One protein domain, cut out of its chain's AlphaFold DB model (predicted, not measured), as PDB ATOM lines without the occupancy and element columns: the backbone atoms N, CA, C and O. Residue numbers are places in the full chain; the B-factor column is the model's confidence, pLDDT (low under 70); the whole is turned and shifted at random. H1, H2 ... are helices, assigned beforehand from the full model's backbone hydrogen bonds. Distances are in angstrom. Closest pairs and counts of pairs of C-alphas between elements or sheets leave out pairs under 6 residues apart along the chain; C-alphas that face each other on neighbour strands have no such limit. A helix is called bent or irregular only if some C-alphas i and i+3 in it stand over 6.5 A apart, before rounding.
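Overview. This is residues 33 to 52 and 94 to 166 of the 178 residues of the protein "Hypothetical protein" of Polarella glacialis (UniProt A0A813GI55). Two pairs of helices make the two ends, H1 with H6 at one and the helical hairpin of H3 and H4 at the other, with short H2 in the middle and short H5 between H4 and H6 along the chain. Residues 94 to 99 stick out. The printed part has 93 residues with six named helices, H1 to H6, and no named strand: all helix, compact, radius of gyration of the C-alphas 13.9 A, spans 38 by 32 by 28 A.

Arrangement. Start at H1, residues 34 to 52, irregular, with C-alphas 44 and 47 7.2 A apart; its residues 41 to 45 alone touch the hub H6, residues 152 to 162, closest C-alphas Leu 41 and Val 154, 6.6 A, at a steep tilt of 57 degrees, opposite ways. H2, residues 104 to 107, touches H5, residues 144 to 147, closest C-alphas Leu 106 and Leu 144, 4.8 A. H3, residues 117 to 123, touches H4, residues 128 to 141, closest C-alphas Glu 118 and Ala 131, 5.3 A. Every O i to N i+4 pair is within hydrogen-bond range in H3, H4 and H6, and 13 of 15 in H1.

Along the chain. Find C-alpha 34 at (51.980, 14.873, -19.798); H1 runs 25.4 A from there. H4 spans 20.1 A, and H6 15.3 A to C-alpha 162 at (50.164, 9.031, -30.322).

Size, cuts and confidence. Residues 53 to 93 are not printed, and C-alphas 52 and 94 are 20.2 A apart; no printed residue is under 70 in pLDDT.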
ATOM      1  N   MET A  33      52.976  15.041 -15.672       82.56
ATOM      2  CA  MET A  33      54.012  15.502 -16.598       82.56
ATOM      3  C   MET A  33      53.549  15.554 -18.055       82.56
ATOM      4  O   MET A  33      54.134  16.287 -18.851       82.56
ATOM      5  N   SER A  34      52.487  14.832 -18.425       81.38
ATOM      6  CA  SER A  34      51.980  14.873 -19.798       81.38
ATOM      7  C   SER A  34      51.209  16.163 -20.083       81.38
ATOM      8  O   SER A  34      51.185  16.612 -21.220       81.38
ATOM      9  N   LYS A  35      50.615  16.802 -19.066       83.81
ATOM     10  CA  LYS A  35      49.871  18.068 -19.211       83.81
ATOM     11  C   LYS A  35      50.726  19.226 -19.750       83.81
ATOM     12  O   LYS A  35      50.336  19.787 -20.771       83.81
ATOM     13  N   PRO A  36      51.867  19.593 -19.127       88.19
ATOM     14  CA  PRO A  36      52.715  20.656 -19.662       88.19
ATOM     15  C   PRO A  36      53.297  20.279 -21.026       88.19
ATOM     16  O   PRO A  36      53.414  21.134 -21.894       88.19
ATOM     17  N   PHE A  37      53.599  18.998 -21.256       86.69
ATOM     18  CA  PHE A  37      54.082  18.534 -22.554       86.69
ATOM     19  C   PHE A  37      53.030  18.704 -23.663       86.69
ATOM     20  O   PHE A  37      53.325  19.279 -24.706       86.69
ATOM     21  N   SER A  38      51.785  18.282 -23.424       85.88
ATOM     22  CA  SER A  38      50.679  18.487 -24.364       85.88
ATOM     23  C   SER A  38      50.365  19.967 -24.582       85.88
ATOM     24  O   SER A  38      49.989  20.336 -25.690       85.88
ATOM     25  N   ALA A  39      50.531  20.817 -23.564       88.56
ATOM     26  CA  ALA A  39      50.379  22.264 -23.711       88.56
ATOM     27  C   ALA A  39      51.441  22.852 -24.655       88.56
ATOM     28  O   ALA A  39      51.087  23.546 -25.598       88.56
ATOM     29  N   LEU A  40      52.716  22.480 -24.485       90.38
ATOM     30  CA  LEU A  40      53.795  22.912 -25.383       90.38
ATOM     31  C   LEU A  40      53.572  22.453 -26.831       90.38
ATOM     32  O   LEU A  40      53.815  23.209 -27.769       90.38
ATOM     33  N   LEU A  41      53.100  21.217 -27.024       89.62
ATOM     34  CA  LEU A  41      52.750  20.728 -28.359       89.62
ATOM     35  C   LEU A  41      51.566  21.491 -28.948       89.62
ATOM     36  O   LEU A  41      51.581  21.797 -30.134       89.62
ATOM     37  N   LYS A  42      50.559  21.814 -28.130       89.12
ATOM     38  CA  LYS A  42      49.421  22.620 -28.564       89.12
ATOM     39  C   LYS A  42      49.880  23.996 -29.044       89.12
ATOM     40  O   LYS A  42      49.478  24.398 -30.128       89.12
ATOM     41  N   ASP A  43      50.750  24.667 -28.296       90.00
ATOM     42  CA  ASP A  43      51.270  25.984 -28.677       90.00
ATOM     43  C   ASP A  43      52.000  25.927 -30.031       90.00
ATOM     44  O   ASP A  43      51.809  26.795 -30.878       90.00
ATOM     45  N   GLY A  44      52.767  24.859 -30.284       88.31
ATOM     46  CA  GLY A  44      53.418  24.629 -31.580       88.31
ATOM     47  C   GLY A  44      52.463  24.285 -32.732       88.31
ATOM     48  O   GLY A  44      52.859  24.361 -33.895       88.31
ATOM     49  N   LEU A  45      51.220  23.899 -32.432       89.38
ATOM     50  CA  LEU A  45      50.189  23.549 -33.412       89.38
ATOM     51  C   LEU A  45      49.152  24.658 -33.626       89.38
ATOM     52  O   LEU A  45      48.423  24.602 -34.615       89.38
ATOM     53  N   GLU A  46      49.073  25.648 -32.737       88.12
ATOM     54  CA  GLU A  46      48.009  26.661 -32.719       88.12
ATOM     55  C   GLU A  46      47.927  27.441 -34.042       88.12
ATOM     56  O   GLU A  46      46.834  27.658 -34.568       88.12
ATOM     57  N   ASP A  47      49.072  27.788 -34.638       86.38
ATOM     58  CA  ASP A  47      49.136  28.504 -35.920       86.38
ATOM     59  C   ASP A  47      48.581  27.671 -37.082       86.38
ATOM     60  O   ASP A  47      47.832  28.171 -37.926       86.38
ATOM     61  N   ALA A  48      48.947  26.390 -37.142       86.56
ATOM     62  CA  ALA A  48      48.464  25.471 -38.167       86.56
ATOM     63  C   ALA A  48      46.970  25.174 -37.978       86.56
ATOM     64  O   ALA A  48      46.200  25.180 -38.940       86.56
ATOM     65  N   TYR A  49      46.551  24.993 -36.726       85.75
ATOM     66  CA  TYR A  49      45.165  24.767 -36.345       85.75
ATOM     67  C   TYR A  49      44.275  25.959 -36.722       85.75
ATOM     68  O   TYR A  49      43.240  25.785 -37.366       85.75
ATOM     69  N   SER A  50      44.719  27.180 -36.418       84.12
ATOM     70  CA  SER A  50      43.986  28.418 -36.714       84.12
ATOM     71  C   SER A  50      43.801  28.671 -38.212       84.12
ATOM     72  O   SER A  50      42.786  29.234 -38.614       84.12
ATOM     73  N   LYS A  51      44.755  28.248 -39.054       83.31
ATOM     74  CA  LYS A  51      44.654  28.367 -40.521       83.31
ATOM     75  C   LYS A  51      43.656  27.386 -41.135       83.31
ATOM     76  O   LYS A  51      43.017  27.722 -42.128       83.31
ATOM     77  N   LEU A  52      43.551  26.179 -40.577       84.94
ATOM     78  CA  LEU A  52      42.669  25.128 -41.092       84.94
ATOM     79  C   LEU A  52      41.213  25.323 -40.643       84.94
ATOM     80  O   LEU A  52      40.277  24.940 -41.345       84.94
ATOM     81  N   LEU A  94      27.607  13.473 -34.216       85.19
ATOM     82  CA  LEU A  94      28.495  12.356 -34.525       85.19
ATOM     83  C   LEU A  94      28.653  11.496 -33.275       85.19
ATOM     84  O   LEU A  94      29.281  11.905 -32.294       85.19
ATOM     85  N   GLU A  95      28.127  10.279 -33.322       80.19
ATOM     86  CA  GLU A  95      28.359   9.316 -32.257       80.19
ATOM     87  C   GLU A  95      29.830   8.868 -32.268       80.19
ATOM     88  O   GLU A  95      30.373   8.504 -33.309       80.19
ATOM     89  N   LYS A  96      30.486   8.895 -31.098       77.56
ATOM     90  CA  LYS A  96      31.846   8.355 -30.900       77.56
ATOM     91  C   LYS A  96      32.893   8.895 -31.892       77.56
ATOM     92  O   LYS A  96      33.779   8.171 -32.334       77.56
ATOM     93  N   ALA A  97      32.843  10.192 -32.198       80.06
ATOM     94  CA  ALA A  97      33.737  10.820 -33.179       80.06
ATOM     95  C   ALA A  97      35.241  10.521 -32.958       80.06
ATOM     96  O   ALA A  97      35.979  10.343 -33.924       80.06
ATOM     97  N   PHE A  98      35.698  10.413 -31.705       76.44
ATOM     98  CA  PHE A  98      37.100  10.102 -31.392       76.44
ATOM     99  C   PHE A  98      37.503   8.644 -31.655       76.44
ATOM    100  O   PHE A  98      38.694   8.391 -31.847       76.44
ATOM    101  N   ASP A  99      36.545   7.716 -31.673       77.19
ATOM    102  CA  ASP A  99      36.797   6.280 -31.846       77.19
ATOM    103  C   ASP A  99      36.956   5.931 -33.332       77.19
ATOM    104  O   ASP A  99      37.760   5.076 -33.688       77.19
ATOM    105  N   TYR A 100      36.240   6.646 -34.205       78.56
ATOM    106  CA  TYR A 100      36.265   6.447 -35.660       78.56
ATOM    107  C   TYR A 100      37.247   7.370 -36.399       78.56
ATOM    108  O   TYR A 100      37.259   7.417 -37.628       78.56
ATOM    109  N   THR A 101      38.068   8.138 -35.676       82.62
ATOM    110  CA  THR A 101      39.053   9.026 -36.309       82.62
ATOM    111  C   THR A 101      40.269   8.232 -36.788       82.62
ATOM    112  O   THR A 101      41.017   7.697 -35.969       82.62
ATOM    113  N   ILE A 102      40.525   8.247 -38.099       84.62
ATOM    114  CA  ILE A 102      41.762   7.734 -38.710       84.62
ATOM    115  C   ILE A 102      42.864   8.774 -38.494       84.62
ATOM    116  O   ILE A 102      42.925   9.806 -39.167       84.62
ATOM    117  N   ARG A 103      43.713   8.542 -37.494       86.69
ATOM    118  CA  ARG A 103      44.721   9.519 -37.051       86.69
ATOM    119  C   ARG A 103      45.876   9.627 -38.034       86.69
ATOM    120  O   ARG A 103      46.520  10.665 -38.102       86.69
ATOM    121  N   GLU A 104      46.102   8.589 -38.819       86.75
ATOM    122  CA  GLU A 104      47.201   8.452 -39.765       86.75
ATOM    123  C   GLU A 104      47.189   9.560 -40.822       86.75
ATOM    124  O   GLU A 104      48.247  10.026 -41.233       86.75
ATOM    125  N   PHE A 105      46.011  10.067 -41.187       85.00
ATOM    126  CA  PHE A 105      45.890  11.254 -42.032       85.00
ATOM    127  C   PHE A 105      46.402  12.527 -41.369       85.00
ATOM    128  O   PHE A 105      46.999  13.382 -42.017       85.00
ATOM    129  N   LEU A 106      46.132  12.678 -40.075       87.38
ATOM    130  CA  LEU A 106      46.472  13.881 -39.334       87.38
ATOM    131  C   LEU A 106      47.960  13.895 -38.997       87.38
ATOM    132  O   LEU A 106      48.644  14.868 -39.290       87.38
ATOM    133  N   ILE A 107      48.447  12.813 -38.392       88.69
ATOM    134  CA  ILE A 107      49.770  12.747 -37.757       88.69
ATOM    135  C   ILE A 107      50.762  11.838 -38.488       88.69
ATOM    136  O   ILE A 107      51.926  11.788 -38.097       88.69
ATOM    137  N   GLY A 108      50.328  11.120 -39.524       86.50
ATOM    138  CA  GLY A 108      51.132  10.114 -40.214       86.50
ATOM    139  C   GLY A 108      51.070   8.738 -39.551       86.50
ATOM    140  O   GLY A 108      50.475   8.549 -38.488       86.50
ATOM    141  N   LEU A 109      51.707   7.760 -40.194       85.44
ATOM    142  CA  LEU A 109      51.803   6.395 -39.673       85.44
ATOM    143  C   LEU A 109      52.586   6.350 -38.351       85.44
ATOM    144  O   LEU A 109      53.489   7.170 -38.153       85.44
ATOM    145  N   PRO A 110      52.295   5.391 -37.454       84.38
ATOM    146  CA  PRO A 110      52.970   5.320 -36.164       84.38
ATOM    147  C   PRO A 110      54.483   5.121 -36.289       84.38
ATOM    148  O   PRO A 110      54.966   4.273 -37.044       84.38
ATOM    149  N   GLN A 111      55.249   5.855 -35.480       79.88
ATOM    150  CA  GLN A 111      56.697   5.684 -35.376       79.88
ATOM    151  C   GLN A 111      57.070   4.275 -34.904       79.88
ATOM    152  O   GLN A 111      56.595   3.796 -33.873       79.88
ATOM    153  N   GLY A 112      57.992   3.640 -35.633       76.00
ATOM    154  CA  GLY A 112      58.479   2.296 -35.316       76.00
ATOM    155  C   GLY A 112      57.484   1.181 -35.644       76.00
ATOM    156  O   GLY A 112      57.685   0.057 -35.191       76.00
ATOM    157  N   CYS A 113      56.427   1.472 -36.411       77.44
ATOM    158  CA  CYS A 113      55.556   0.433 -36.943       77.44
ATOM    159  C   CYS A 113      56.356  -0.459 -37.903       77.44
ATOM    160  O   CYS A 113      56.965   0.030 -38.853       77.44
ATOM    161  N   LEU A 114      56.382  -1.762 -37.620       76.81
ATOM    162  CA  LEU A 114      57.066  -2.768 -38.442       76.81
ATOM    163  C   LEU A 114      56.160  -3.340 -39.539       76.81
ATOM    164  O   LEU A 114      56.626  -4.101 -40.383       76.81
ATOM    165  N   LEU A 115      54.866  -3.022 -39.487       81.25
ATOM    166  CA  LEU A 115      53.895  -3.438 -40.487       81.25
ATOM    167  C   LEU A 115      53.960  -2.504 -41.690       81.25
ATOM    168  O   LEU A 115      54.163  -1.297 -41.547       81.25
ATOM    169  N   GLU A 116      53.700  -3.063 -42.868       84.75
ATOM    170  CA  GLU A 116      53.419  -2.241 -44.034       84.75
ATOM    171  C   GLU A 116      52.170  -1.375 -43.776       84.75
ATOM    172  O   GLU A 116      51.231  -1.837 -43.117       84.75
ATOM    173  N   PRO A 117      52.122  -0.136 -44.298       84.38
ATOM    174  CA  PRO A 117      51.027   0.807 -44.064       84.38
ATOM    175  C   PRO A 117      49.634   0.220 -44.304       84.38
ATOM    176  O   PRO A 117      48.722   0.445 -43.516       84.38
ATOM    177  N   GLU A 118      49.487  -0.567 -45.369       87.81
ATOM    178  CA  GLU A 118      48.229  -1.215 -45.746       87.81
ATOM    179  C   GLU A 118      47.803  -2.242 -44.693       87.81
ATOM    180  O   GLU A 118      46.676  -2.203 -44.212       87.81
ATOM    181  N   SER A 119      48.727  -3.105 -44.262       86.44
ATOM    182  CA  SER A 119      48.468  -4.110 -43.226       86.44
ATOM    183  C   SER A 119      48.170  -3.477 -41.868       86.44
ATOM    184  O   SER A 119      47.335  -3.979 -41.118       86.44
ATOM    185  N   TYR A 120      48.826  -2.359 -41.548       88.00
ATOM    186  CA  TYR A 120      48.511  -1.591 -40.348       88.00
ATOM    187  C   TYR A 120      47.093  -1.005 -40.416       88.00
ATOM    188  O   TYR A 120      46.320  -1.189 -39.478       88.00
ATOM    189  N   LEU A 121      46.704  -0.375 -41.526       86.81
ATOM    190  CA  LEU A 121      45.356   0.180 -41.696       86.81
ATOM    191  C   LEU A 121      44.274  -0.910 -41.694       86.81
ATOM    192  O   LEU A 121      43.243  -0.747 -41.046       86.81
ATOM    193  N   GLN A 122      44.529  -2.064 -42.313       87.25
ATOM    194  CA  GLN A 122      43.648  -3.233 -42.219       87.25
ATOM    195  C   GLN A 122      43.478  -3.711 -40.770       87.25
ATOM    196  O   GLN A 122      42.382  -4.094 -40.368       87.25
ATOM    197  N   SER A 123      44.536  -3.647 -39.949       86.06
ATOM    198  CA  SER A 123      44.454  -4.008 -38.524       86.06
ATOM    199  C   SER A 123      43.543  -3.075 -37.714       86.06
ATOM    200  O   SER A 123      43.041  -3.475 -36.664       86.06
ATOM    201  N   LEU A 124      43.268  -1.868 -38.224       83.06
ATOM    202  CA  LEU A 124      42.286  -0.936 -37.663       83.06
ATOM    203  C   LEU A 124      40.841  -1.264 -38.083       83.06
ATOM    204  O   LEU A 124      39.918  -0.557 -37.684       83.06
ATOM    205  N   GLY A 125      40.628  -2.328 -38.867       85.38
ATOM    206  CA  GLY A 125      39.310  -2.751 -39.343       85.38
ATOM    207  C   GLY A 125      38.856  -2.068 -40.633       85.38
ATOM    208  O   GLY A 125      37.662  -2.061 -40.919       85.38
ATOM    209  N   LEU A 126      39.782  -1.475 -41.393       86.00
ATOM    210  CA  LEU A 126      39.500  -0.890 -42.705       86.00
ATOM    211  C   LEU A 126      39.470  -1.975 -43.788       86.00
ATOM    212  O   LEU A 126      40.309  -2.878 -43.792       86.00
ATOM    213  N   ASP A 127      38.535  -1.845 -44.731       90.69
ATOM    214  CA  ASP A 127      38.473  -2.706 -45.913       90.69
ATOM    215  C   ASP A 127      39.752  -2.587 -46.758       90.69
ATOM    216  O   ASP A 127      40.396  -1.538 -46.792       90.69
ATOM    217  N   ASP A 128      40.110  -3.660 -47.470       90.25
ATOM    218  CA  ASP A 128      41.368  -3.760 -48.225       90.25
ATOM    219  C   ASP A 128      41.546  -2.631 -49.255       90.25
ATOM    220  O   ASP A 128      42.605  -2.000 -49.315       90.25
ATOM    221  N   ASP A 129      40.497  -2.326 -50.021       90.44
ATOM    222  CA  ASP A 129      40.533  -1.259 -51.026       90.44
ATOM    223  C   ASP A 129      40.739   0.119 -50.382       90.44
ATOM    224  O   ASP A 129      41.562   0.914 -50.846       90.44
ATOM    225  N   VAL A 130      40.058   0.364 -49.258       87.56
ATOM    226  CA  VAL A 130      40.153   1.617 -48.500       87.56
ATOM    227  C   VAL A 130      41.544   1.751 -47.884       87.56
ATOM    228  O   VAL A 130      42.190   2.783 -48.034       87.56
ATOM    229  N   ALA A 131      42.063   0.702 -47.245       87.75
ATOM    230  CA  ALA A 131      43.397   0.701 -46.651       87.75
ATOM    231  C   ALA A 131      44.494   1.012 -47.686       87.75
ATOM    232  O   ALA A 131      45.418   1.777 -47.396       87.75
ATOM    233  N   LYS A 132      44.378   0.475 -48.906       90.19
ATOM    234  CA  LYS A 132      45.307   0.752 -50.015       90.19
ATOM    235  C   LYS A 132      45.224   2.186 -50.513       90.19
ATOM    236  O   LYS A 132      46.258   2.799 -50.787       90.19
ATOM    237  N   GLU A 133      44.016   2.717 -50.662       88.81
ATOM    238  CA  GLU A 133      43.806   4.105 -51.069       88.81
ATOM    239  C   GLU A 133      44.397   5.072 -50.038       88.81
ATOM    240  O   GLU A 133      45.232   5.908 -50.382       88.81
ATOM    241  N   LEU A 134      44.084   4.856 -48.762       85.75
ATOM    242  CA  LEU A 134      44.604   5.624 -47.635       85.75
ATOM    243  C   LEU A 134      46.132   5.584 -47.547       85.75
ATOM    244  O   LEU A 134      46.786   6.622 -47.438       85.75
ATOM    245  N   ALA A 135      46.727   4.392 -47.631       86.81
ATOM    246  CA  ALA A 135      48.178   4.238 -47.617       86.81
ATOM    247  C   ALA A 135      48.842   4.994 -48.776       86.81
ATOM    248  O   ALA A 135      49.922   5.567 -48.609       86.81
ATOM    249  N   ARG A 136      48.206   5.011 -49.953       89.19
ATOM    250  CA  ARG A 136      48.690   5.747 -51.123       89.19
ATOM    251  C   ARG A 136      48.614   7.252 -50.908       89.19
ATOM    252  O   ARG A 136      49.596   7.934 -51.192       89.19
ATOM    253  N   GLU A 137      47.499   7.763 -50.393       86.75
ATOM    254  CA  GLU A 137      47.333   9.191 -50.115       86.75
ATOM    255  C   GLU A 137      48.332   9.689 -49.073       86.75
ATOM    256  O   GLU A 137      49.035  10.664 -49.325       86.75
ATOM    257  N   VAL A 138      48.476   8.980 -47.949       85.81
ATOM    258  CA  VAL A 138      49.433   9.349 -46.895       85.81
ATOM    259  C   VAL A 138      50.873   9.315 -47.418       85.81
ATOM    260  O   VAL A 138      51.658  10.203 -47.099       85.81
ATOM    261  N   ARG A 139      51.237   8.342 -48.269       85.56
ATOM    262  CA  ARG A 139      52.565   8.305 -48.914       85.56
ATOM    263  C   ARG A 139      52.773   9.445 -49.912       85.56
ATOM    264  O   ARG A 139      53.903   9.895 -50.075       85.56
ATOM    265  N   HIS A 140      51.724   9.861 -50.619       87.19
ATOM    266  CA  HIS A 140      51.832  10.845 -51.692       87.19
ATOM    267  C   HIS A 140      51.812  12.288 -51.179       87.19
ATOM    268  O   HIS A 140      52.642  13.093 -51.592       87.19
ATOM    269  N   PHE A 141      50.882  12.606 -50.279       85.31
ATOM    270  CA  PHE A 141      50.674  13.960 -49.766       85.31
ATOM    271  C   PHE A 141      51.326  14.202 -48.400       85.31
ATOM    272  O   PHE A 141      51.434  15.352 -47.975       85.31
ATOM    273  N   GLY A 142      51.762  13.145 -47.709       85.88
ATOM    274  CA  GLY A 142      52.199  13.232 -46.319       85.88
ATOM    275  C   GLY A 142      51.032  13.440 -45.352       85.88
ATOM    276  O   GLY A 142      49.859  13.460 -45.735       85.88
ATOM    277  N   SER A 143      51.360  13.604 -44.076       89.38
ATOM    278  CA  SER A 143      50.393  13.922 -43.024       89.38
ATOM    279  C   SER A 143      49.869  15.357 -43.140       89.38
ATOM    280  O   SER A 143      50.549  16.251 -43.648       89.38
ATOM    281  N   LEU A 144      48.674  15.622 -42.607       89.12
ATOM    282  CA  LEU A 144      48.101  16.970 -42.604       89.12
ATOM    283  C   LEU A 144      49.009  17.981 -41.888       89.12
ATOM    284  O   LEU A 144      49.115  19.123 -42.325       89.12
ATOM    285  N   LEU A 145      49.693  17.575 -40.813       89.81
ATOM    286  CA  LEU A 145      50.638  18.454 -40.117       89.81
ATOM    287  C   LEU A 145      51.802  18.889 -41.020       89.81
ATOM    288  O   LEU A 145      52.197  20.055 -40.987       89.81
ATOM    289  N   GLU A 146      52.317  17.985 -41.855       88.50
ATOM    290  CA  GLU A 146      53.364  18.304 -42.834       88.50
ATOM    291  C   GLU A 146      52.832  19.234 -43.929       88.50
ATOM    292  O   GLU A 146      53.478  20.227 -44.261       88.50
ATOM    293  N   GLN A 147      51.622  18.973 -44.431       89.44
ATOM    294  CA  GLN A 147      50.971  19.816 -45.441       89.44
ATOM    295  C   GLN A 147      50.706  21.243 -44.936       89.44
ATOM    296  O   GLN A 147      50.789  22.203 -45.701       89.44
ATOM    297  N   LEU A 148      50.422  21.401 -43.641       88.12
ATOM    298  CA  LEU A 148      50.229  22.702 -42.994       88.12
ATOM    299  C   LEU A 148      51.545  23.430 -42.669       88.12
ATOM    300  O   LEU A 148      51.508  24.563 -42.181       88.12
ATOM    301  N   GLY A 149      52.697  22.808 -42.937       88.38
ATOM    302  CA  GLY A 149      54.013  23.389 -42.681       88.38
ATOM    303  C   GLY A 149      54.361  23.493 -41.195       88.38
ATOM    304  O   GLY A 149      55.089  24.406 -40.805       88.38
ATOM    305  N   VAL A 150      53.830  22.596 -40.357       91.38
ATOM    306  CA  VAL A 150      54.225  22.488 -38.943       91.38
ATOM    307  C   VAL A 150      55.702  22.096 -38.854       91.38
ATOM    308  O   VAL A 150      56.194  21.337 -39.688       91.38
ATOM    309  N   ASP A 151      56.417  22.590 -37.833       91.31
ATOM    310  CA  ASP A 151      57.809  22.193 -37.585       91.31
ATOM    311  C   ASP A 151      57.916  20.651 -37.559       91.31
ATOM    312  O   ASP A 151      57.229  20.009 -36.751       91.31
ATOM    313  N   PRO A 152      58.783  20.036 -38.390       90.25
ATOM    314  CA  PRO A 152      58.947  18.586 -38.445       90.25
ATOM    315  C   PRO A 152      59.218  17.943 -37.081       90.25
ATOM    316  O   PRO A 152      58.806  16.812 -36.833       90.25
ATOM    317  N   LYS A 153      59.882  18.655 -36.161       90.81
ATOM    318  CA  LYS A 153      60.120  18.180 -34.793       90.81
ATOM    319  C   LYS A 153      58.826  18.123 -33.992       90.81
ATOM    320  O   LYS A 153      58.608  17.148 -33.278       90.81
ATOM    321  N   VAL A 154      57.971  19.139 -34.106       90.75
ATOM    322  CA  VAL A 154      56.661  19.168 -33.436       90.75
ATOM    323  C   VAL A 154      55.777  18.065 -34.007       90.75
ATOM    324  O   VAL A 154      55.248  17.268 -33.236       90.75
ATOM    325  N   ALA A 155      55.703  17.936 -35.334       90.25
ATOM    326  CA  ALA A 155      54.963  16.858 -35.990       90.25
ATOM    327  C   ALA A 155      55.461  15.466 -35.549       90.25
ATOM    328  O   ALA A 155      54.662  14.610 -35.163       90.25
ATOM    329  N   ALA A 156      56.781  15.261 -35.486       88.75
ATOM    330  CA  ALA A 156      57.369  14.016 -35.002       88.75
ATOM    331  C   ALA A 156      57.075  13.754 -33.516       88.75
ATOM    332  O   ALA A 156      56.828  12.609 -33.142       88.75
ATOM    333  N   LEU A 157      57.083  14.777 -32.654       89.19
ATOM    334  CA  LEU A 157      56.745  14.629 -31.233       89.19
ATOM    335  C   LEU A 157      55.267  14.283 -31.032       89.19
ATOM    336  O   LEU A 157      54.960  13.420 -30.208       89.19
ATOM    337  N   VAL A 158      54.372  14.906 -31.801       89.12
ATOM    338  CA  VAL A 158      52.937  14.594 -31.809       89.12
ATOM    339  C   VAL A 158      52.726  13.150 -32.255       89.12
ATOM    340  O   VAL A 158      52.102  12.374 -31.534       89.12
ATOM    341  N   ASN A 159      53.321  12.744 -33.379       89.12
ATOM    342  CA  ASN A 159      53.267  11.356 -33.832       89.12
ATOM    343  C   ASN A 159      53.803  10.395 -32.753       89.12
ATOM    344  O   ASN A 159      53.168   9.387 -32.449       89.12
ATOM    345  N   SER A 160      54.909  10.742 -32.085       86.19
ATOM    346  CA  SER A 160      55.489   9.922 -31.014       86.19
ATOM    347  C   SER A 160      54.590   9.792 -29.784       86.19
ATOM    348  O   SER A 160      54.585   8.745 -29.138       86.19
ATOM    349  N   LEU A 161      53.848  10.846 -29.433       83.88
ATOM    350  CA  LEU A 161      52.894  10.833 -28.322       83.88
ATOM    351  C   LEU A 161      51.715   9.900 -28.616       83.88
ATOM    352  O   LEU A 161      51.246   9.201 -27.719       83.88
ATOM    353  N   HIS A 162      51.263   9.881 -29.868       82.19
ATOM    354  CA  HIS A 162      50.164   9.031 -30.322       82.19
ATOM    355  C   HIS A 162      50.609   7.618 -30.732       82.19
ATOM    356  O   HIS A 162      49.771   6.727 -30.838       82.19
ATOM    357  N   SER A 163      51.912   7.387 -30.898       80.12
ATOM    358  CA  SER A 163      52.493   6.072 -31.173       80.12
ATOM    359  C   SER A 163      52.735   5.298 -29.876       80.12
ATOM    360  O   SER A 163      53.471   5.754 -28.995       80.12
ATOM    361  N   ASN A 164      52.166   4.093 -29.773       70.94
ATOM    362  CA  ASN A 164      52.321   3.198 -28.617       70.94
ATOM    363  C   ASN A 164      51.893   3.833 -27.276       70.94
ATOM    364  O   ASN A 164      52.499   3.575 -26.228       70.94
ATOM    365  N   SER A 165      50.863   4.687 -27.295       71.81
ATOM    366  CA  SER A 165      50.238   5.186 -26.068       71.81
ATOM    367  C   SER A 165      49.579   4.032 -25.311       71.81
ATOM    368  O   SER A 165      48.914   3.196 -25.919       71.81
ATOM    369  N   TRP A 166      49.732   3.996 -23.990       75.75
ATOM    370  CA  TRP A 166      49.216   2.914 -23.146       75.75
ATOM    371  C   TRP A 166      48.293   3.460 -22.056       75.75
ATOM    372  O   TRP A 166      48.394   4.615 -21.649       75.75
TER     373      TRP A 166